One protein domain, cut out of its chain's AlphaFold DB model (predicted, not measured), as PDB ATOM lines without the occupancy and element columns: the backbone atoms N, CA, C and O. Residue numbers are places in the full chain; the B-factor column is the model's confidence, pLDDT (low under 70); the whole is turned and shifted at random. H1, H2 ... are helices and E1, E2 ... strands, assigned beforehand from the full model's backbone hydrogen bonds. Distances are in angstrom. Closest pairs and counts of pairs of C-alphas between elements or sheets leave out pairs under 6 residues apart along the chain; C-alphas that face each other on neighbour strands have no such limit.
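AT A GLANCE: This is residues 8 to 159 of the 287 residues of an uncharacterized protein of Kitasatospora aureofaciens (UniProt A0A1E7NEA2). A cluster of helices gathers round H3, and a long two-stranded hairpin, E1 and E2, runs past one side of it. H2, H3 and H4 stand side by side as a triangle, alternating in direction; long H7 meets H3 near the beginnings of both, H5 packs across H3, H4 and H7, and H6 folds back beside the first part of H7. Small H1 lies between E2 and H2, and residues 42 to 48 stick out as a free loop. The printed part has 152 residues, with named elements in the order E1 E2 H1 H2 H3 H4 H5 H6 H7, an antiparallel sheet of order E1 - E2, and a mixed class of helices and strands. It is compact, with a radius of gyration of the C-alphas of 16.0 A and spans of 55 by 40 by 33 A.

HOW THE PARTS SIT: E1, residues 8 to 21, bends by 55 degrees at residue 11. It forms an antiparallel hairpin with E2, residues 27 to 40, at 164 degrees; N 14 and O 34 are 2.8 A apart and N 30 and O 18 2.8 A, both within hydrogen-bond range. The closest C-alphas of E2 and H1, residues 50 to 55, are those of Val 37 and Leu 50, 6.6 A apart. H1 is close to but not clearly touching H2, residues 60 to 69, with Leu 53 and Val 63 closest, their C-alphas 7.0 A apart. The hub is H3, residues 77 to 92, which touches four helices. H2 and H3 form a helical hairpin at a shallow tilt of 23 degrees; their closest C-alphas, of Leu 64 and Ala 83, are 6.1 A apart. H3 and E2 are near each other, while the closest C-alphas of H3 and E1, of Glu 78 and Ile 10, are 7.1 A apart. H4, residues 99 to 107, forms a helical hairpin with H3, touching its residues 80 to 87 alone at a shallow tilt of 10 degrees, with the C-alphas of Thr 80 and Phe 106 closest at 5.5 A. H5, residues 113 to 123, touches H4 about perpendicular at 78 degrees, the C-alphas of Pro 100 and Arg 116 being closest at 5.3 A. H6, residues 127 to 132, and H5 meet only through their link. H7, residues 139 to 157, touches H5 at a steep tilt of 46 degrees, opposite ways, with the C-alphas of Ala 118 and His 154 closest at 4.9 A. H6 and H7 form a helical hairpin at 21 degrees, a shallow tilt, with the C-alphas of Trp 127 and Ala 142 closest at 5.4 A. Every O i to N i+4 pair is within hydrogen-bond range in H1, H2, H3, H4, H5 and H7; in H6 it is 1 of 2.

IN THESE COORDINATES: E1 begins at C-alpha 8, (-35.668, 34.287, 9.759), and is 35.9 A long; E2 is 39.7 A. H3, 22.4 A long, begins at C-alpha 77, (-25.598, 38.336, 9.396). H7, 27.0 A, ends at C-alpha 157, (-5.585, 55.825, 7.184).

THE WHOLE: The farthest C-alphas, of Asp 43 and Pro 159, are 55.0 A apart. The printed part has no cut, and no link is long. Mean pLDDT of the printed part is 77.0; it is under 70 in residues 8 to 17, 23, 26 to 57 and 133 to 137.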
ATOM      1  N   ALA A   8     -35.297  33.123  10.553       41.41
ATOM      2  CA  ALA A   8     -35.668  34.287   9.759       41.41
ATOM      3  C   ALA A   8     -34.712  34.347   8.562       41.41
ATOM      4  O   ALA A   8     -33.506  34.522   8.739       41.41
ATOM      5  N   GLY A   9     -35.238  34.129   7.361       39.50
ATOM      6  CA  GLY A   9     -34.495  34.297   6.118       39.50
ATOM      7  C   GLY A   9     -35.009  35.536   5.405       39.50
ATOM      8  O   GLY A   9     -36.215  35.695   5.238       39.50
ATOM      9  N   ILE A  10     -34.108  36.414   4.969       46.91
ATOM     10  CA  ILE A  10     -34.465  37.396   3.946       46.91
ATOM     11  C   ILE A  10     -34.631  36.598   2.650       46.91
ATOM     12  O   ILE A  10     -33.657  36.044   2.141       46.91
ATOM     13  N   THR A  11     -35.868  36.445   2.188       45.72
ATOM     14  CA  THR A  11     -36.202  35.556   1.064       45.72
ATOM     15  C   THR A  11     -36.215  36.266  -0.270       45.72
ATOM     16  O   THR A  11     -35.918  35.630  -1.277       45.72
ATOM     17  N   ASP A  12     -36.511  37.563  -0.278       45.53
ATOM     18  CA  ASP A  12     -36.383  38.380  -1.476       45.53
ATOM     19  C   ASP A  12     -35.869  39.773  -1.102       45.53
ATOM     20  O   ASP A  12     -36.326  40.391  -0.141       45.53
ATOM     21  N   VAL A  13     -34.878  40.253  -1.844       50.97
ATOM     22  CA  VAL A  13     -34.391  41.632  -1.761       50.97
ATOM     23  C   VAL A  13     -34.539  42.214  -3.148       50.97
ATOM     24  O   VAL A  13     -33.692  42.014  -4.017       50.97
ATOM     25  N   GLN A  14     -35.608  42.971  -3.348       58.00
ATOM     26  CA  GLN A  14     -35.805  43.728  -4.569       58.00
ATOM     27  C   GLN A  14     -35.225  45.123  -4.390       58.00
ATOM     28  O   GLN A  14     -35.805  45.994  -3.738       58.00
ATOM     29  N   LEU A  15     -34.054  45.328  -4.987       49.06
ATOM     30  CA  LEU A  15     -33.506  46.656  -5.218       49.06
ATOM     31  C   LEU A  15     -34.157  47.212  -6.481       49.06
ATOM     32  O   LEU A  15     -33.904  46.734  -7.586       49.06
ATOM     33  N   SER A  16     -35.006  48.217  -6.313       66.44
ATOM     34  CA  SER A  16     -35.534  48.996  -7.425       66.44
ATOM     35  C   SER A  16     -34.832  50.350  -7.465       66.44
ATOM     36  O   SER A  16     -34.771  51.065  -6.465       66.44
ATOM     37  N   GLU A  17     -34.255  50.685  -8.618       61.06
ATOM     38  CA  GLU A  17     -33.692  52.010  -8.862       61.06
ATOM     39  C   GLU A  17     -34.769  52.878  -9.515       61.06
ATOM     40  O   GLU A  17     -35.239  52.579 -10.616       61.06
ATOM     41  N   SER A  18     -35.171  53.961  -8.855       75.31
ATOM     42  CA  SER A  18     -35.989  55.007  -9.463       75.31
ATOM     43  C   SER A  18     -35.172  56.288  -9.592       75.31
ATOM     44  O   SER A  18     -34.486  56.720  -8.669       75.31
ATOM     45  N   MET A  19     -35.213  56.913 -10.767       71.50
ATOM     46  CA  MET A  19     -34.593  58.219 -10.976       71.50
ATOM     47  C   MET A  19     -35.572  59.298 -10.502       71.50
ATOM     48  O   MET A  19     -36.622  59.492 -11.114       71.50
ATOM     49  N   GLU A  20     -35.247  59.973  -9.403       85.38
ATOM     50  CA  GLU A  20     -36.044  61.059  -8.828       85.38
ATOM     51  C   GLU A  20     -35.334  62.407  -9.016       85.38
ATOM     52  O   GLU A  20     -34.143  62.470  -9.319       85.38
ATOM     53  N   TYR A  21     -36.072  63.510  -8.876       81.25
ATOM     54  CA  TYR A  21     -35.528  64.867  -8.968       81.25
ATOM     55  C   TYR A  21     -35.642  65.555  -7.611       81.25
ATOM     56  O   TYR A  21     -36.726  65.612  -7.028       81.25
ATOM     57  N   GLY A  22     -34.520  66.080  -7.119       76.19
ATOM     58  CA  GLY A  22     -34.461  66.852  -5.884       76.19
ATOM     59  C   GLY A  22     -35.230  68.167  -5.986       76.19
ATOM     60  O   GLY A  22     -35.560  68.644  -7.074       76.19
ATOM     61  N   SER A  23     -35.484  68.799  -4.840       65.69
ATOM     62  CA  SER A  23     -36.097  70.135  -4.774       65.69
ATOM     63  C   SER A  23     -35.239  71.225  -5.437       65.69
ATOM     64  O   SER A  23     -35.761  72.274  -5.810       65.69
ATOM     65  N   ASP A  24     -33.945  70.959  -5.640       80.19
ATOM     66  CA  ASP A  24     -33.002  71.777  -6.409       80.19
ATOM     67  C   ASP A  24     -32.990  71.452  -7.919       80.19
ATOM     68  O   ASP A  24     -32.221  72.045  -8.679       80.19
ATOM     69  N   GLY A  25     -33.839  70.521  -8.366       83.81
ATOM     70  CA  GLY A  25     -33.952  70.081  -9.755       83.81
ATOM     71  C   GLY A  25     -32.845  69.133 -10.216       83.81
ATOM     72  O   GLY A  25     -32.808  68.796 -11.401       83.81
ATOM     73  N   LYS A  26     -31.942  68.686  -9.334       67.94
ATOM     74  CA  LYS A  26     -30.906  67.720  -9.712       67.94
ATOM     75  C   LYS A  26     -31.458  66.296  -9.666       67.94
ATOM     76  O   LYS A  26     -32.109  65.933  -8.684       67.94
ATOM     77  N   PRO A  27     -31.212  65.479 -10.704       64.81
ATOM     78  CA  PRO A  27     -31.584  64.079 -10.656       64.81
ATOM     79  C   PRO A  27     -30.721  63.348  -9.624       64.81
ATOM     80  O   PRO A  27     -29.505  63.545  -9.575       64.81
ATOM     81  N   PHE A  28     -31.342  62.477  -8.840       61.78
ATOM     82  CA  PHE A  28     -30.663  61.509  -7.988       61.78
ATOM     83  C   PHE A  28     -31.330  60.138  -8.148       61.78
ATOM     84  O   PHE A  28     -32.508  60.031  -8.487       61.78
ATOM     85  N   VAL A  29     -30.557  59.072  -7.962       59.22
ATOM     86  CA  VAL A  29     -31.093  57.709  -7.986       59.22
ATOM     87  C   VAL A  29     -31.574  57.386  -6.583       59.22
ATOM     88  O   VAL A  29     -30.781  57.371  -5.643       59.22
ATOM     89  N   ARG A  30     -32.873  57.141  -6.438       60.25
ATOM     90  CA  ARG A  30     -33.441  56.589  -5.219       60.25
ATOM     91  C   ARG A  30     -33.436  55.076  -5.338       60.25
ATOM     92  O   ARG A  30     -34.072  54.497  -6.215       60.25
ATOM     93  N   LEU A  31     -32.704  54.444  -4.436       53.59
ATOM     94  CA  LEU A  31     -32.765  53.006  -4.251       53.59
ATOM     95  C   LEU A  31     -33.938  52.718  -3.320       53.59
ATOM     96  O   LEU A  31     -33.862  52.965  -2.119       53.59
ATOM     97  N   ALA A  32     -35.044  52.234  -3.877       59.16
ATOM     98  CA  ALA A  32     -36.108  51.645  -3.088       59.16
ATOM     99  C   ALA A  32     -35.761  50.169  -2.890       59.16
ATOM    100  O   ALA A  32     -35.900  49.340  -3.793       59.16
ATOM    101  N   MET A  33     -35.238  49.872  -1.704       52.16
ATOM    102  CA  MET A  33     -35.003  48.508  -1.266       52.16
ATOM    103  C   MET A  33     -36.288  47.981  -0.632       52.16
ATOM    104  O   MET A  33     -36.644  48.353   0.484       52.16
ATOM    105  N   THR A  34     -36.980  47.115  -1.358       60.41
ATOM    106  CA  THR A  34     -38.071  46.305  -0.815       60.41
ATOM    107  C   THR A  34     -37.479  44.964  -0.444       60.41
ATOM    108  O   THR A  34     -37.026  44.224  -1.311       60.41
ATOM    109  N   TYR A  35     -37.423  44.665   0.846       54.94
ATOM    110  CA  TYR A  35     -37.045  43.344   1.317       54.94
ATOM    111  C   TYR A  35     -38.306  42.624   1.799       54.94
ATOM    112  O   TYR A  35     -39.098  43.180   2.558       54.94
ATOM    113  N   GLU A  36     -38.497  41.395   1.340       48.03
ATOM    114  CA  GLU A  36     -39.525  40.494   1.840       48.03
ATOM    115  C   GLU A  36     -38.853  39.535   2.822       48.03
ATOM    116  O   GLU A  36     -37.929  38.784   2.479       48.03
ATOM    117  N   VAL A  37     -39.278  39.600   4.082       43.53
ATOM    118  CA  VAL A  37     -38.747  38.744   5.143       43.53
ATOM    119  C   VAL A  37     -39.739  37.627   5.384       43.53
ATOM    120  O   VAL A  37     -40.681  37.788   6.159       43.53
ATOM    121  N   ALA A  38     -39.518  36.468   4.768       42.19
ATOM    122  CA  ALA A  38     -40.265  35.287   5.159       42.19
ATOM    123  C   ALA A  38     -39.743  34.789   6.511       42.19
ATOM    124  O   ALA A  38     -38.663  34.202   6.633       42.19
ATOM    125  N   VAL A  39     -40.544  34.997   7.552       40.06
ATOM    126  CA  VAL A  39     -40.333  34.312   8.824       40.06
ATOM    127  C   VAL A  39     -41.033  32.960   8.753       40.06
ATOM    128  O   VAL A  39     -42.231  32.846   9.002       40.06
ATOM    129  N   CYS A  40     -40.286  31.913   8.408       37.91
ATOM    130  CA  CYS A  40     -40.778  30.542   8.493       37.91
ATOM    131  C   CYS A  40     -40.788  30.097   9.963       37.91
ATOM    132  O   CYS A  40     -39.828  29.512  10.465       37.91
ATOM    133  N   SER A  41     -41.878  30.400  10.665       39.56
ATOM    134  CA  SER A  41     -42.198  29.805  11.964       39.56
ATOM    135  C   SER A  41     -42.999  28.522  11.760       39.56
ATOM    136  O   SER A  41     -43.896  28.477  10.922       39.56
ATOM    137  N   ALA A  42     -42.680  27.479  12.528       49.19
ATOM    138  CA  ALA A  42     -43.416  26.223  12.482       49.19
ATOM    139  C   ALA A  42     -44.702  26.217  13.327       49.19
ATOM    140  O   ALA A  42     -45.422  25.242  13.192       49.19
ATOM    141  N   ASP A  43     -45.008  27.232  14.157       46.06
ATOM    142  CA  ASP A  43     -46.356  27.343  14.770       46.06
ATOM    143  C   ASP A  43     -46.679  28.620  15.581       46.06
ATOM    144  O   ASP A  43     -47.773  28.727  16.124       46.06
ATOM    145  N   GLU A  44     -45.820  29.639  15.663       44.91
ATOM    146  CA  GLU A  44     -46.184  30.884  16.366       44.91
ATOM    147  C   GLU A  44     -45.771  32.124  15.579       44.91
ATOM    148  O   GLU A  44     -44.633  32.253  15.121       44.91
ATOM    149  N   THR A  45     -46.724  33.038  15.407       44.72
ATOM    150  CA  THR A  45     -46.523  34.361  14.820       44.72
ATOM    151  C   THR A  45     -45.521  35.131  15.693       44.72
ATOM    152  O   THR A  45     -45.810  35.346  16.873       44.72
ATOM    153  N   PRO A  46     -44.346  35.542  15.183       42.84
ATOM    154  CA  PRO A  46     -43.440  36.386  15.956       42.84
ATOM    155  C   PRO A  46     -44.129  37.736  16.220       42.84
ATOM    156  O   PRO A  46     -44.764  38.277  15.312       42.84
ATOM    157  N   PRO A  47     -44.025  38.310  17.430       43.56
ATOM    158  CA  PRO A  47     -44.790  39.503  17.775       43.56
ATOM    159  C   PRO A  47     -44.360  40.777  17.027       43.56
ATOM    160  O   PRO A  47     -45.103  41.749  17.080       43.56
ATOM    161  N   TYR A  48     -43.233  40.793  16.300       47.56
ATOM    162  CA  TYR A  48     -42.808  41.940  15.485       47.56
ATOM    163  C   TYR A  48     -42.007  41.479  14.254       47.56
ATOM    164  O   TYR A  48     -40.826  41.161  14.346       47.56
ATOM    165  N   GLY A  49     -42.662  41.412  13.091       50.09
ATOM    166  CA  GLY A  49     -42.004  41.165  11.806       50.09
ATOM    167  C   GLY A  49     -41.331  42.429  11.266       50.09
ATOM    168  O   GLY A  49     -41.812  43.537  11.494       50.09
ATOM    169  N   LEU A  50     -40.239  42.272  10.515       49.00
ATOM    170  CA  LEU A  50     -39.515  43.357   9.830       49.00
ATOM    171  C   LEU A  50     -40.414  44.218   8.910       49.00
ATOM    172  O   LEU A  50     -40.082  45.374   8.644       49.00
ATOM    173  N   GLU A  51     -41.573  43.696   8.501       49.22
ATOM    174  CA  GLU A  51     -42.647  44.433   7.819       49.22
ATOM    175  C   GLU A  51     -43.195  45.600   8.659       49.22
ATOM    176  O   GLU A  51     -43.408  46.688   8.133       49.22
ATOM    177  N   ALA A  52     -43.323  45.436   9.981       51.88
ATOM    178  CA  ALA A  52     -43.784  46.503  10.869       51.88
ATOM    179  C   ALA A  52     -42.770  47.657  10.961       51.88
ATOM    180  O   ALA A  52     -43.167  48.812  11.083       51.88
ATOM    181  N   LEU A  53     -41.464  47.367  10.868       50.66
ATOM    182  CA  LEU A  53     -40.421  48.399  10.818       50.66
ATOM    183  C   LEU A  53     -40.388  49.109   9.453       50.66
ATOM    184  O   LEU A  53     -40.157  50.316   9.413       50.66
ATOM    185  N   ALA A  54     -40.673  48.392   8.358       48.75
ATOM    186  CA  ALA A  54     -40.787  48.971   7.017       48.75
ATOM    187  C   ALA A  54     -42.025  49.880   6.867       48.75
ATOM    188  O   ALA A  54     -41.946  50.932   6.232       48.75
ATOM    189  N   GLU A  55     -43.155  49.529   7.490       48.94
ATOM    190  CA  GLU A  55     -44.368  50.360   7.476       48.94
ATOM    191  C   GLU A  55     -44.297  51.565   8.430       48.94
ATOM    192  O   GLU A  55     -44.935  52.592   8.182       48.94
ATOM    193  N   ALA A  56     -43.500  51.487   9.501       52.84
ATOM    194  CA  ALA A  56     -43.517  52.467  10.586       52.84
ATOM    195  C   ALA A  56     -42.935  53.857  10.247       52.84
ATOM    196  O   ALA A  56     -42.966  54.735  11.109       52.84
ATOM    197  N   ARG A  57     -42.445  54.114   9.021       63.16
ATOM    198  CA  ARG A  57     -41.765  55.382   8.645       63.16
ATOM    199  C   ARG A  57     -40.714  55.818   9.680       63.16
ATOM    200  O   ARG A  57     -40.558  57.010   9.947       63.16
ATOM    201  N   LEU A  58     -40.031  54.852  10.285       71.50
ATOM    202  CA  LEU A  58     -38.999  55.129  11.274       71.50
ATOM    203  C   LEU A  58     -37.810  55.803  10.600       71.50
ATOM    204  O   LEU A  58     -37.489  55.519   9.441       71.50
ATOM    205  N   ALA A  59     -37.149  56.692  11.333       79.69
ATOM    206  CA  ALA A  59     -35.884  57.234  10.872       79.69
ATOM    207  C   ALA A  59     -34.848  56.093  10.771       79.69
ATOM    208  O   ALA A  59     -34.856  55.184  11.606       79.69
ATOM    209  N   PRO A  60     -33.911  56.128   9.808       77.44
ATOM    210  CA  PRO A  60     -32.883  55.093   9.667       77.44
ATOM    211  C   PRO A  60     -32.090  54.803  10.954       77.44
ATOM    212  O   PRO A  60     -31.746  53.653  11.223       77.44
ATOM    213  N   SER A  61     -31.857  55.821  11.789       77.69
ATOM    214  CA  SER A  61     -31.229  55.671  13.108       77.69
ATOM    215  C   SER A  61     -32.079  54.859  14.088       77.69
ATOM    216  O   SER A  61     -31.548  54.040  14.829       77.69
ATOM    217  N   GLU A  62     -33.400  55.044  14.074       80.62
ATOM    218  CA  GLU A  62     -34.327  54.300  14.935       80.62
ATOM    219  C   GLU A  62     -34.397  52.830  14.522       80.62
ATOM    220  O   GLU A  62     -34.470  51.953  15.384       80.62
ATOM    221  N   VAL A  63     -34.327  52.555  13.215       78.75
ATOM    222  CA  VAL A  63     -34.238  51.186  12.695       78.75
ATOM    223  C   VAL A  63     -32.932  50.538  13.143       78.75
ATOM    224  O   VAL A  63     -32.960  49.419  13.648       78.75
ATOM    225  N   LEU A  64     -31.798  51.237  13.039       80.81
ATOM    226  CA  LEU A  64     -30.508  50.714  13.493       80.81
ATOM    227  C   LEU A  64     -30.503  50.426  15.006       80.81
ATOM    228  O   LEU A  64     -30.078  49.351  15.428       80.81
ATOM    229  N   ASP A  65     -31.056  51.336  15.811       82.19
ATOM    230  CA  ASP A  65     -31.212  51.160  17.260       82.19
ATOM    231  C   ASP A  65     -32.175  50.021  17.620       82.19
ATOM    232  O   ASP A  65     -32.026  49.374  18.661       82.19
ATOM    233  N   ALA A  66     -33.208  49.783  16.807       79.94
ATOM    234  CA  ALA A  66     -34.112  48.650  16.978       79.94
ATOM    235  C   ALA A  66     -33.397  47.329  16.651       79.94
ATOM    236  O   ALA A  66     -33.465  46.393  17.449       79.94
ATOM    237  N   LEU A  67     -32.644  47.285  15.544       81.00
ATOM    238  CA  LEU A  67     -31.835  46.130  15.145       81.00
ATOM    239  C   LEU A  67     -30.788  45.772  16.209       81.00
ATOM    240  O   LEU A  67     -30.615  44.597  16.519       81.00
ATOM    241  N   GLY A  68     -30.119  46.769  16.799       78.12
ATOM    242  CA  GLY A  68     -29.104  46.555  17.836       78.12
ATOM    243  C   GLY A  68     -29.668  46.101  19.189       78.12
ATOM    244  O   GLY A  68     -28.979  45.422  19.949       78.12
ATOM    245  N   ARG A  69     -30.925  46.449  19.505       81.00
ATOM    246  CA  ARG A  69     -31.587  46.071  20.769       81.00
ATOM    247  C   ARG A  69     -32.318  44.734  20.711       81.00
ATOM    248  O   ARG A  69     -32.578  44.164  21.770       81.00
ATOM    249  N   ALA A  70     -32.663  44.246  19.521       79.25
ATOM    250  CA  ALA A  70     -33.364  42.980  19.348       79.25
ATOM    251  C   ALA A  70     -32.409  41.793  19.614       79.25
ATOM    252  O   ALA A  70     -31.489  41.552  18.826       79.25
ATOM    253  N   PRO A  71     -32.594  41.025  20.706       70.69
ATOM    254  CA  PRO A  71     -31.678  39.944  21.068       70.69
ATOM    255  C   PRO A  71     -31.699  38.797  20.051       70.69
ATOM    256  O   PRO A  71     -30.685  38.125  19.890       70.69
ATOM    257  N   GLU A  72     -32.812  38.591  19.336       74.12
ATOM    258  CA  GLU A  72     -32.895  37.602  18.255       74.12
ATOM    259  C   GLU A  72     -32.008  37.926  17.042       74.12
ATOM    260  O   GLU A  72     -31.665  37.023  16.279       74.12
ATOM    261  N   TRP A  73     -31.624  39.191  16.858       72.88
ATOM    262  CA  TRP A  73     -30.873  39.660  15.689       72.88
ATOM    263  C   TRP A  73     -29.454  40.109  16.028       72.88
ATOM    264  O   TRP A  73     -28.636  40.314  15.129       72.88
ATOM    265  N   ALA A  74     -29.130  40.203  17.318       73.19
ATOM    266  CA  ALA A  74     -27.783  40.476  17.783       73.19
ATOM    267  C   ALA A  74     -26.809  39.412  17.242       73.19
ATOM    268  O   ALA A  74     -26.853  38.239  17.612       73.19
ATOM    269  N   GLY A  75     -25.924  39.826  16.332       77.62
ATOM    270  CA  GLY A  75     -24.960  38.941  15.673       77.62
ATOM    271  C   GLY A  75     -25.503  38.160  14.468       77.62
ATOM    272  O   GLY A  75     -24.751  37.378  13.882       77.62
ATOM    273  N   SER A  76     -26.759  38.379  14.059       88.25
ATOM    274  CA  SER A  76     -27.266  37.880  12.777       88.25
ATOM    275  C   SER A  76     -26.557  38.590  11.622       88.25
ATOM    276  O   SER A  76     -26.275  39.794  11.637       88.25
ATOM    277  N   THR A  77     -26.260  37.811  10.586       89.81
ATOM    278  CA  THR A  77     -25.598  38.336   9.396       89.81
ATOM    279  C   THR A  77     -26.569  39.154   8.549       89.81
ATOM    280  O   THR A  77     -26.192  40.180   7.995       89.81
ATOM    281  N   GLU A  78     -27.831  38.742   8.511       86.19
ATOM    282  CA  GLU A  78     -28.939  39.420   7.849       86.19
ATOM    283  C   GLU A  78     -29.156  40.819   8.439       86.19
ATOM    284  O   GLU A  78     -29.189  41.804   7.701       86.19
ATOM    285  N   ALA A  79     -29.191  40.923   9.772       87.75
ATOM    286  CA  ALA A  79     -29.293  42.204  10.468       87.75
ATOM    287  C   ALA A  79     -28.095  43.121  10.174       87.75
ATOM    288  O   ALA A  79     -28.264  44.321   9.974       87.75
ATOM    289  N   THR A  80     -26.891  42.547  10.075       92.62
ATOM    290  CA  THR A  80     -25.676  43.293   9.714       92.62
ATOM    291  C   THR A  80     -25.728  43.824   8.280       92.62
ATOM    292  O   THR A  80     -25.331  44.961   8.038       92.62
ATOM    293  N   VAL A  81     -26.230  43.033   7.324       92.19
ATOM    294  CA  VAL A  81     -26.402  43.482   5.932       92.19
ATOM    295  C   VAL A  81     -27.434  44.600   5.850       92.19
ATOM    296  O   VAL A  81     -27.165  45.617   5.215       92.19
ATOM    297  N   LEU A  82     -28.580  44.457   6.520       89.50
ATOM    298  CA  LEU A  82     -29.615  45.491   6.537       89.50
ATOM    299  C   LEU A  82     -29.093  46.798   7.155       89.50
ATOM    300  O   LEU A  82     -29.242  47.862   6.558       89.50
ATOM    301  N   ALA A  83     -28.411  46.709   8.300       91.38
ATOM    302  CA  ALA A  83     -27.746  47.840   8.939       91.38
ATOM    303  C   ALA A  83     -26.739  48.527   7.999       91.38
ATOM    304  O   ALA A  83     -26.713  49.754   7.909       91.38
ATOM    305  N   ALA A  84     -25.933  47.750   7.266       94.50
ATOM    306  CA  ALA A  84     -24.963  48.284   6.316       94.50
ATOM    307  C   ALA A  84     -25.629  48.978   5.115       94.50
ATOM    308  O   ALA A  84     -25.146  50.015   4.665       94.50
ATOM    309  N   LEU A  85     -26.747  48.448   4.610       93.19
ATOM    310  CA  LEU A  85     -27.496  49.061   3.509       93.19
ATOM    311  C   LEU A  85     -28.161  50.377   3.935       93.19
ATOM    312  O   LEU A  85     -28.056  51.364   3.210       93.19
ATOM    313  N   LEU A  86     -28.754  50.420   5.132       91.19
ATOM    314  CA  LEU A  86     -29.307  51.650   5.710       91.19
ATOM    315  C   LEU A  86     -28.220  52.705   5.934       91.19
ATOM    316  O   LEU A  86     -28.375  53.849   5.510       91.19
ATOM    317  N   ALA A  87     -27.096  52.316   6.541       93.50
ATOM    318  CA  ALA A  87     -25.965  53.214   6.754       93.50
ATOM    319  C   ALA A  87     -25.421  53.763   5.428       93.50
ATOM    320  O   ALA A  87     -25.152  54.956   5.325       93.50
ATOM    321  N   ARG A  88     -25.319  52.922   4.389       94.88
ATOM    322  CA  ARG A  88     -24.908  53.351   3.047       94.88
ATOM    323  C   ARG A  88     -25.877  54.368   2.450       94.88
ATOM    324  O   ARG A  88     -25.420  55.344   1.870       94.88
ATOM    325  N   GLN A  89     -27.186  54.153   2.566       91.12
ATOM    326  CA  GLN A  89     -28.179  55.087   2.033       91.12
ATOM    327  C   GLN A  89     -28.076  56.462   2.706       91.12
ATOM    328  O   GLN A  89     -27.961  57.468   2.012       91.12
ATOM    329  N   VAL A  90     -28.047  56.498   4.040       90.12
ATOM    330  CA  VAL A  90     -27.916  57.745   4.815       90.12
ATOM    331  C   VAL A  90     -26.596  58.455   4.494       90.12
ATOM    332  O   VAL A  90     -26.568  59.669   4.292       90.12
ATOM    333  N   PHE A  91     -25.521  57.687   4.305       93.31
ATOM    334  CA  PHE A  91     -24.233  58.222   3.869       93.31
ATOM    335  C   PHE A  91     -24.283  58.845   2.467       93.31
ATOM    336  O   PHE A  91     -23.723  59.918   2.249       93.31
ATOM    337  N   LEU A  92     -24.987  58.222   1.516       89.25
ATOM    338  CA  LEU A  92     -25.195  58.784   0.175       89.25
ATOM    339  C   LEU A  92     -26.035  60.073   0.199       89.25
ATOM    340  O   LEU A  92     -25.870  60.921  -0.677       89.25
ATOM    341  N   GLU A  93     -26.886  60.246   1.211       90.88
ATOM    342  CA  GLU A  93     -27.629  61.485   1.477       90.88
ATOM    343  C   GLU A  93     -26.756  62.573   2.145       90.88
ATOM    344  O   GLU A  93     -27.193  63.714   2.300       90.88
ATOM    345  N   GLY A  94     -25.495  62.258   2.469       91.00
ATOM    346  CA  GLY A  94     -24.510  63.175   3.049       91.00
ATOM    347  C   GLY A  94     -24.413  63.123   4.576       91.00
ATOM    348  O   GLY A  94     -23.760  63.988   5.163       91.00
ATOM    349  N   ASP A  95     -25.046  62.139   5.218       91.25
ATOM    350  CA  ASP A  95     -25.051  61.962   6.669       91.25
ATOM    351  C   ASP A  95     -24.246  60.711   7.082       91.25
ATOM    352  O   ASP A  95     -24.545  59.584   6.703       91.25
ATOM    353  N   ASP A  96     -23.200  60.906   7.885       92.50
ATOM    354  CA  ASP A  96     -22.294  59.845   8.347       92.50
ATOM    355  C   ASP A  96     -22.569  59.388   9.795       92.50
ATOM    356  O   ASP A  96     -21.744  58.749  10.452       92.50
ATOM    357  N   THR A  97     -23.733  59.731  10.347       92.31
ATOM    358  CA  THR A  97     -24.071  59.444  11.752       92.31
ATOM    359  C   THR A  97     -24.183  57.953  12.065       92.31
ATOM    360  O   THR A  97     -23.952  57.557  13.209       92.31
ATOM    361  N   LEU A  98     -24.490  57.107  11.075       92.81
ATOM    362  CA  LEU A  98     -24.708  55.669  11.282       92.81
ATOM    363  C   LEU A  98     -23.433  54.816  11.190       92.81
ATOM    364  O   LEU A  98     -23.418  53.695  11.706       92.81
ATOM    365  N   ALA A  99     -22.355  55.318  10.578       93.75
ATOM    366  CA  ALA A  99     -21.126  54.544  10.388       93.75
ATOM    367  C   ALA A  99     -20.466  54.082  11.706       93.75
ATOM    368  O   ALA A  99     -20.073  52.912  11.782       93.75
ATOM    369  N   PRO A 100     -20.392  54.904  12.778       93.56
ATOM    370  CA  PRO A 100     -19.842  54.462  14.061       93.56
ATOM    371  C   PRO A 100     -20.644  53.319  14.694       93.56
ATOM    372  O   PRO A 100     -20.065  52.323  15.130       93.56
ATOM    373  N   ALA A 101     -21.977  53.432  14.703       92.00
ATOM    374  CA  ALA A 101     -22.858  52.416  15.273       92.00
ATOM    375  C   ALA A 101     -22.773  51.098  14.488       92.00
ATOM    376  O   ALA A 101     -22.645  50.032  15.091       92.00
ATOM    377  N   LEU A 102     -22.742  51.167  13.151       94.38
ATOM    378  CA  LEU A 102     -22.505  50.004  12.297       94.38
ATOM    379  C   LEU A 102     -21.162  49.324  12.620       94.38
ATOM    380  O   LEU A 102     -21.102  48.105  12.807       94.38
ATOM    381  N   GLY A 103     -20.086  50.112  12.689       94.69
ATOM    382  CA  GLY A 103     -18.734  49.629  12.962       94.69
ATOM    383  C   GLY A 103     -18.639  48.883  14.291       94.69
ATOM    384  O   GLY A 103     -18.191  47.733  14.321       94.69
ATOM    385  N   ALA A 104     -19.102  49.509  15.371       93.56
ATOM    386  CA  ALA A 104     -18.997  48.970  16.722       93.56
ATOM    387  C   ALA A 104     -19.962  47.806  16.979       93.56
ATOM    388  O   ALA A 104     -19.542  46.741  17.433       93.56
ATOM    389  N   GLN A 105     -21.248  47.986  16.660       92.06
ATOM    390  CA  GLN A 105     -22.301  47.054  17.074       92.06
ATOM    391  C   GLN A 105     -22.421  45.842  16.145       92.06
ATOM    392  O   GLN A 105     -22.661  44.733  16.617       92.06
ATOM    393  N   PHE A 106     -22.225  46.024  14.835       93.81
ATOM    394  CA  PHE A 106     -22.477  44.967  13.850       93.81
ATOM    395  C   PHE A 106     -21.188  44.376  13.266       93.81
ATOM    396  O   PHE A 106     -21.083  43.166  13.045       93.81
ATOM    397  N   LEU A 107     -20.161  45.200  13.031       93.75
ATOM    398  CA  LEU A 107     -18.910  44.729  12.425       93.75
ATOM    399  C   LEU A 107     -17.852  44.294  13.449       93.75
ATOM    400  O   LEU A 107     -16.946  43.537  13.067       93.75
ATOM    401  N   GLY A 108     -17.980  44.712  14.714       94.56
ATOM    402  CA  GLY A 108     -17.009  44.458  15.782       94.56
ATOM    403  C   GLY A 108     -15.683  45.189  15.553       94.56
ATOM    404  O   GLY A 108     -14.608  44.621  15.762       94.56
ATOM    405  N   LEU A 109     -15.757  46.407  15.019       95.25
ATOM    406  CA  LEU A 109     -14.629  47.298  14.750       95.25
ATOM    407  C   LEU A 109     -14.532  48.372  15.848       95.25
ATOM    408  O   LEU A 109     -15.394  48.457  16.718       95.25
ATOM    409  N   GLY A 110     -13.447  49.151  15.852       91.94
ATOM    410  CA  GLY A 110     -13.267  50.215  16.844       91.94
ATOM    411  C   GLY A 110     -14.217  51.399  16.632       91.94
ATOM    412  O   GLY A 110     -14.795  51.559  15.562       91.94
ATOM    413  N   GLU A 111     -14.342  52.240  17.660       92.31
ATOM    414  CA  GLU A 111     -15.209  53.435  17.680       92.31
ATOM    415  C   GLU A 111     -14.457  54.747  17.405       92.31
ATOM    416  O   GLU A 111     -15.029  55.830  17.503       92.31
ATOM    417  N   ASP A 112     -13.155  54.682  17.119       92.56
ATOM    418  CA  ASP A 112     -12.376  55.895  16.891       92.56
ATOM    419  C   ASP A 112     -12.696  56.556  15.536       92.56
ATOM    420  O   ASP A 112     -13.286  55.971  14.627       92.56
ATOM    421  N   GLU A 113     -12.279  57.814  15.404       92.06
ATOM    422  CA  GLU A 113     -12.471  58.622  14.197       92.06
ATOM    423  C   GLU A 113     -11.900  57.951  12.933       92.06
ATOM    424  O   GLU A 113     -12.458  58.080  11.847       92.06
ATOM    425  N   GLN A 114     -10.807  57.193  13.077       92.75
ATOM    426  CA  GLN A 114     -10.162  56.504  11.958       92.75
ATOM    427  C   GLN A 114     -10.997  55.311  11.487       92.75
ATOM    428  O   GLN A 114     -11.075  55.044  10.288       92.75
ATOM    429  N   TRP A 115     -11.626  54.590  12.416       94.94
ATOM    430  CA  TRP A 115     -12.588  53.542  12.104       94.94
ATOM    431  C   TRP A 115     -13.863  54.100  11.493       94.94
ATOM    432  O   TRP A 115     -14.352  53.483  10.550       94.94
ATOM    433  N   ARG A 116     -14.360  55.255  11.959       95.31
ATOM    434  CA  ARG A 116     -15.493  55.941  11.319       95.31
ATOM    435  C   ARG A 116     -15.201  56.175   9.839       95.31
ATOM    436  O   ARG A 116     -15.866  55.581   9.001       95.31
ATOM    437  N   GLU A 117     -14.140  56.918   9.525       95.56
ATOM    438  CA  GLU A 117     -13.757  57.229   8.139       95.56
ATOM    439  C   GLU A 117     -13.534  55.960   7.292       95.56
ATOM    440  O   GLU A 117     -13.940  55.887   6.126       95.56
ATOM    441  N   ALA A 118     -12.934  54.921   7.881       96.88
ATOM    442  CA  ALA A 118     -12.709  53.653   7.202       96.88
ATOM    443  C   ALA A 118     -14.001  52.894   6.874       96.88
ATOM    444  O   ALA A 118     -14.119  52.344   5.777       96.88
ATOM    445  N   VAL A 119     -14.957  52.851   7.806       97.38
ATOM    446  CA  VAL A 119     -16.264  52.213   7.601       97.38
ATOM    447  C   VAL A 119     -17.057  52.979   6.549       97.38
ATOM    448  O   VAL A 119     -17.557  52.355   5.618       97.38
ATOM    449  N   SER A 120     -17.099  54.308   6.621       96.44
ATOM    450  CA  SER A 120     -17.807  55.151   5.649       96.44
ATOM    451  C   SER A 120     -17.245  54.997   4.235       96.44
ATOM    452  O   SER A 120     -17.990  54.854   3.267       96.44
ATOM    453  N   THR A 121     -15.918  54.910   4.106       97.31
ATOM    454  CA  THR A 121     -15.261  54.628   2.820       97.31
ATOM    455  C   THR A 121     -15.588  53.220   2.313       97.31
ATOM    456  O   THR A 121     -15.842  53.037   1.126       97.31
ATOM    457  N   ALA A 122     -15.612  52.216   3.197       97.06
ATOM    458  CA  ALA A 122     -15.943  50.839   2.829       97.06
ATOM    459  C   ALA A 122     -17.426  50.663   2.452       97.06
ATOM    460  O   ALA A 122     -17.744  49.849   1.590       97.06
ATOM    461  N   LEU A 123     -18.339  51.456   3.027       96.44
ATOM    462  CA  LEU A 123     -19.754  51.467   2.638       96.44
ATOM    463  C   LEU A 123     -19.953  51.847   1.163       96.44
ATOM    464  O   LEU A 123     -20.894  51.359   0.533       96.44
ATOM    465  N   LEU A 124     -19.052  52.660   0.606       95.88
ATOM    466  CA  LEU A 124     -19.023  53.020  -0.812       95.88
ATOM    467  C   LEU A 124     -18.380  51.953  -1.721       95.88
ATOM    468  O   LEU A 124     -18.363  52.138  -2.937       95.88
ATOM    469  N   GLY A 125     -17.842  50.868  -1.158       93.81
ATOM    470  CA  GLY A 125     -17.201  49.780  -1.899       93.81
ATOM    471  C   GLY A 125     -18.173  48.873  -2.664       93.81
ATOM    472  O   GLY A 125     -19.391  49.040  -2.630       93.81
ATOM    473  N   GLU A 126     -17.620  47.858  -3.333       92.06
ATOM    474  CA  GLU A 126     -18.357  46.911  -4.195       92.06
ATOM    475  C   GLU A 126     -18.923  45.710  -3.408       92.06
ATOM    476  O   GLU A 126     -19.330  44.690  -3.967       92.06
ATOM    477  N   TRP A 127     -18.982  45.800  -2.078       92.88
ATOM    478  CA  TRP A 127     -19.526  44.732  -1.237       92.88
ATOM    479  C   TRP A 127     -21.003  44.426  -1.546       92.88
ATOM    480  O   TRP A 127     -21.447  43.298  -1.338       92.88
ATOM    481  N   THR A 128     -21.755  45.387  -2.101       90.00
ATOM    482  CA  THR A 128     -23.135  45.182  -2.569       90.00
ATOM    483  C   THR A 128     -23.219  44.364  -3.853       90.00
ATOM    484  O   THR A 128     -24.213  43.674  -4.051       90.00
ATOM    485  N   GLY A 129     -22.185  44.381  -4.703       83.94
ATOM    486  CA  GLY A 129     -22.131  43.564  -5.917       83.94
ATOM    487  C   GLY A 129     -22.216  42.075  -5.597       83.94
ATOM    488  O   GLY A 129     -22.845  41.318  -6.334       83.94
ATOM    489  N   SER A 130     -21.696  41.682  -4.428       82.69
ATOM    490  CA  SER A 130     -21.915  40.353  -3.866       82.69
ATOM    491  C   SER A 130     -23.417  40.067  -3.741       82.69
ATOM    492  O   SER A 130     -23.869  39.089  -4.298       82.69
ATOM    493  N   LEU A 131     -24.237  40.941  -3.159       81.62
ATOM    494  CA  LEU A 131     -25.675  40.684  -2.950       81.62
ATOM    495  C   LEU A 131     -26.505  40.517  -4.242       81.62
ATOM    496  O   LEU A 131     -27.541  39.865  -4.207       81.62
ATOM    497  N   ILE A 132     -26.073  41.105  -5.362       72.69
ATOM    498  CA  ILE A 132     -26.883  41.240  -6.591       72.69
ATOM    499  C   ILE A 132     -26.699  40.058  -7.563       72.69
ATOM    500  O   ILE A 132     -27.521  39.842  -8.454       72.69
ATOM    501  N   HIS A 133     -25.634  39.262  -7.433       65.25
ATOM    502  CA  HIS A 133     -25.353  38.220  -8.422       65.25
ATOM    503  C   HIS A 133     -26.253  36.982  -8.229       65.25
ATOM    504  O   HIS A 133     -26.192  36.297  -7.209       65.25
ATOM    505  N   ASN A 134     -27.038  36.678  -9.275       50.25
ATOM    506  CA  ASN A 134     -28.043  35.604  -9.414       50.25
ATOM    507  C   ASN A 134     -27.583  34.164  -9.095       50.25
ATOM    508  O   ASN A 134     -28.381  33.234  -9.186       50.25
ATOM    509  N   GLU A 135     -26.319  33.946  -8.737       56.38
ATOM    510  CA  GLU A 135     -25.789  32.620  -8.391       56.38
ATOM    511  C   GLU A 135     -25.817  32.333  -6.881       56.38
ATOM    512  O   GLU A 135     -25.306  31.312  -6.427       56.38
ATOM    513  N   GLY A 136     -26.481  33.197  -6.106       55.38
ATOM    514  CA  GLY A 136     -26.701  32.998  -4.680       55.38
ATOM    515  C   GLY A 136     -25.479  33.423  -3.889       55.38
ATOM    516  O   GLY A 136     -24.608  32.621  -3.555       55.38
ATOM    517  N   VAL A 137     -25.419  34.707  -3.562       59.34
ATOM    518  CA  VAL A 137     -24.358  35.203  -2.700       59.34
ATOM    519  C   VAL A 137     -24.846  35.303  -1.270       59.34
ATOM    520  O   VAL A 137     -25.862  35.906  -0.940       59.34
ATOM    521  N   SER A 138     -24.073  34.652  -0.413       82.50
ATOM    522  CA  SER A 138     -24.305  34.533   1.013       82.50
ATOM    523  C   SER A 138     -24.140  35.906   1.678       82.50
ATOM    524  O   SER A 138     -23.070  36.503   1.567       82.50
ATOM    525  N   ALA A 139     -25.148  36.390   2.413       86.50
ATOM    526  CA  ALA A 139     -25.018  37.545   3.313       86.50
ATOM    527  C   ALA A 139     -23.697  37.522   4.136       86.50
ATOM    528  O   ALA A 139     -23.029  38.556   4.230       86.50
ATOM    529  N   PRO A 140     -23.221  36.354   4.623       90.25
ATOM    530  CA  PRO A 140     -21.885  36.201   5.211       90.25
ATOM    531  C   PRO A 140     -20.714  36.707   4.368       90.25
ATOM    532  O   PRO A 140     -19.795  37.320   4.911       90.25
ATOM    533  N   ALA A 141     -20.729  36.470   3.057       89.69
ATOM    534  CA  ALA A 141     -19.674  36.912   2.152       89.69
ATOM    535  C   ALA A 141     -19.657  38.440   2.016       89.69
ATOM    536  O   ALA A 141     -18.586  39.038   2.093       89.69
ATOM    537  N   ALA A 142     -20.832  39.070   1.906       91.12
ATOM    538  CA  ALA A 142     -20.966  40.525   1.839       91.12
ATOM    539  C   ALA A 142     -20.458  41.202   3.125       91.12
ATOM    540  O   ALA A 142     -19.635  42.114   3.065       91.12
ATOM    541  N   VAL A 143     -20.858  40.697   4.301       94.62
ATOM    542  CA  VAL A 143     -20.375  41.206   5.599       94.62
ATOM    543  C   VAL A 143     -18.871  40.990   5.759       94.62
ATOM    544  O   VAL A 143     -18.160  41.867   6.254       94.62
ATOM    545  N   HIS A 144     -18.357  39.829   5.341       93.88
ATOM    546  CA  HIS A 144     -16.923  39.562   5.375       93.88
ATOM    547  C   HIS A 144     -16.147  40.529   4.473       93.88
ATOM    548  O   HIS A 144     -15.121  41.061   4.902       93.88
ATOM    549  N   LEU A 145     -16.637  40.776   3.256       94.75
ATOM    550  CA  LEU A 145     -16.026  41.696   2.302       94.75
ATOM    551  C   LEU A 145     -16.015  43.124   2.853       94.75
ATOM    552  O   LEU A 145     -14.931  43.687   2.993       94.75
ATOM    553  N   LEU A 146     -17.161  43.635   3.313       96.00
ATOM    554  CA  LEU A 146     -17.275  44.952   3.951       96.00
ATOM    555  C   LEU A 146     -16.304  45.102   5.136       96.00
ATOM    556  O   LEU A 146     -15.558  46.076   5.229       96.00
ATOM    557  N   ARG A 147     -16.241  44.098   6.024       97.12
ATOM    558  CA  ARG A 147     -15.304  44.095   7.161       97.12
ATOM    559  C   ARG A 147     -13.844  44.097   6.702       97.12
ATOM    560  O   ARG A 147     -12.993  44.717   7.343       97.12
ATOM    561  N   SER A 148     -13.525  43.363   5.638       96.12
ATOM    562  CA  SER A 148     -12.169  43.295   5.092       96.12
ATOM    563  C   SER A 148     -11.750  44.612   4.436       96.12
ATOM    564  O   SER A 148     -10.644  45.082   4.699       96.12
ATOM    565  N   GLU A 149     -12.648  45.256   3.688       97.12
ATOM    566  CA  GLU A 149     -12.428  46.565   3.073       97.12
ATOM    567  C   GLU A 149     -12.236  47.644   4.139       97.12
ATOM    568  O   GLU A 149     -11.219  48.336   4.113       97.12
ATOM    569  N   ALA A 150     -13.107  47.708   5.153       96.94
ATOM    570  CA  ALA A 150     -12.960  48.643   6.272       96.94
ATOM    571  C   ALA A 150     -11.605  48.482   6.982       96.94
ATOM    572  O   ALA A 150     -10.943  49.461   7.313       96.94
ATOM    573  N   ARG A 151     -11.122  47.245   7.169       95.69
ATOM    574  CA  ARG A 151      -9.787  46.991   7.742       95.69
ATOM    575  C   ARG A 151      -8.656  47.470   6.842       95.69
ATOM    576  O   ARG A 151      -7.669  48.007   7.348       95.69
ATOM    577  N   VAL A 152      -8.773  47.259   5.533       94.75
ATOM    578  CA  VAL A 152      -7.789  47.739   4.558       94.75
ATOM    579  C   VAL A 152      -7.746  49.264   4.577       94.75
ATOM    580  O   VAL A 152      -6.659  49.812   4.762       94.75
ATOM    581  N   VAL A 153      -8.892  49.943   4.491       96.00
ATOM    582  CA  VAL A 153      -8.964  51.411   4.543       96.00
ATOM    583  C   VAL A 153      -8.431  51.931   5.874       96.00
ATOM    584  O   VAL A 153      -7.543  52.778   5.879       96.00
ATOM    585  N   HIS A 154      -8.844  51.360   7.007       94.50
ATOM    586  CA  HIS A 154      -8.308  51.735   8.318       94.50
ATOM    587  C   HIS A 154      -6.779  51.582   8.366       94.50
ATOM    588  O   HIS A 154      -6.069  52.465   8.845       94.50
ATOM    589  N   SER A 155      -6.226  50.495   7.813       89.12
ATOM    590  CA  SER A 155      -4.771  50.320   7.730       89.12
ATOM    591  C   SER A 155      -4.087  51.368   6.844       89.12
ATOM    592  O   SER A 155      -2.928  51.701   7.089       89.12
ATOM    593  N   GLN A 156      -4.785  51.896   5.837       91.06
ATOM    594  CA  GLN A 156      -4.305  52.949   4.942       91.06
ATOM    595  C   GLN A 156      -4.426  54.349   5.563       91.06
ATOM    596  O   GLN A 156      -3.554  55.182   5.316       91.06
ATOM    597  N   LEU A 157      -5.430  54.591   6.405       90.62
ATOM    598  CA  LEU A 157      -5.585  55.825   7.184       90.62
ATOM    599  C   LEU A 157      -4.647  55.862   8.392       90.62
ATOM    600  O   LEU A 157      -4.169  56.924   8.795       90.62
ATOM    601  N   ALA A 158      -4.318  54.693   8.949       84.75
ATOM    602  CA  ALA A 158      -3.343  54.583  10.016       84.75
ATOM    603  C   ALA A 158      -2.001  55.161   9.532       84.75
ATOM    604  O   ALA A 158      -1.450  54.693   8.521       84.75
ATOM    605  N   PRO A 159      -1.434  56.145  10.250       78.81
ATOM    606  CA  PRO A 159      -0.131  56.690   9.916       78.81
ATOM    607  C   PRO A 159       0.920  55.585   9.839       78.81
ATOM    608  O   PRO A 159       0.875  54.637  10.624       78.81
TER     609      PRO A 159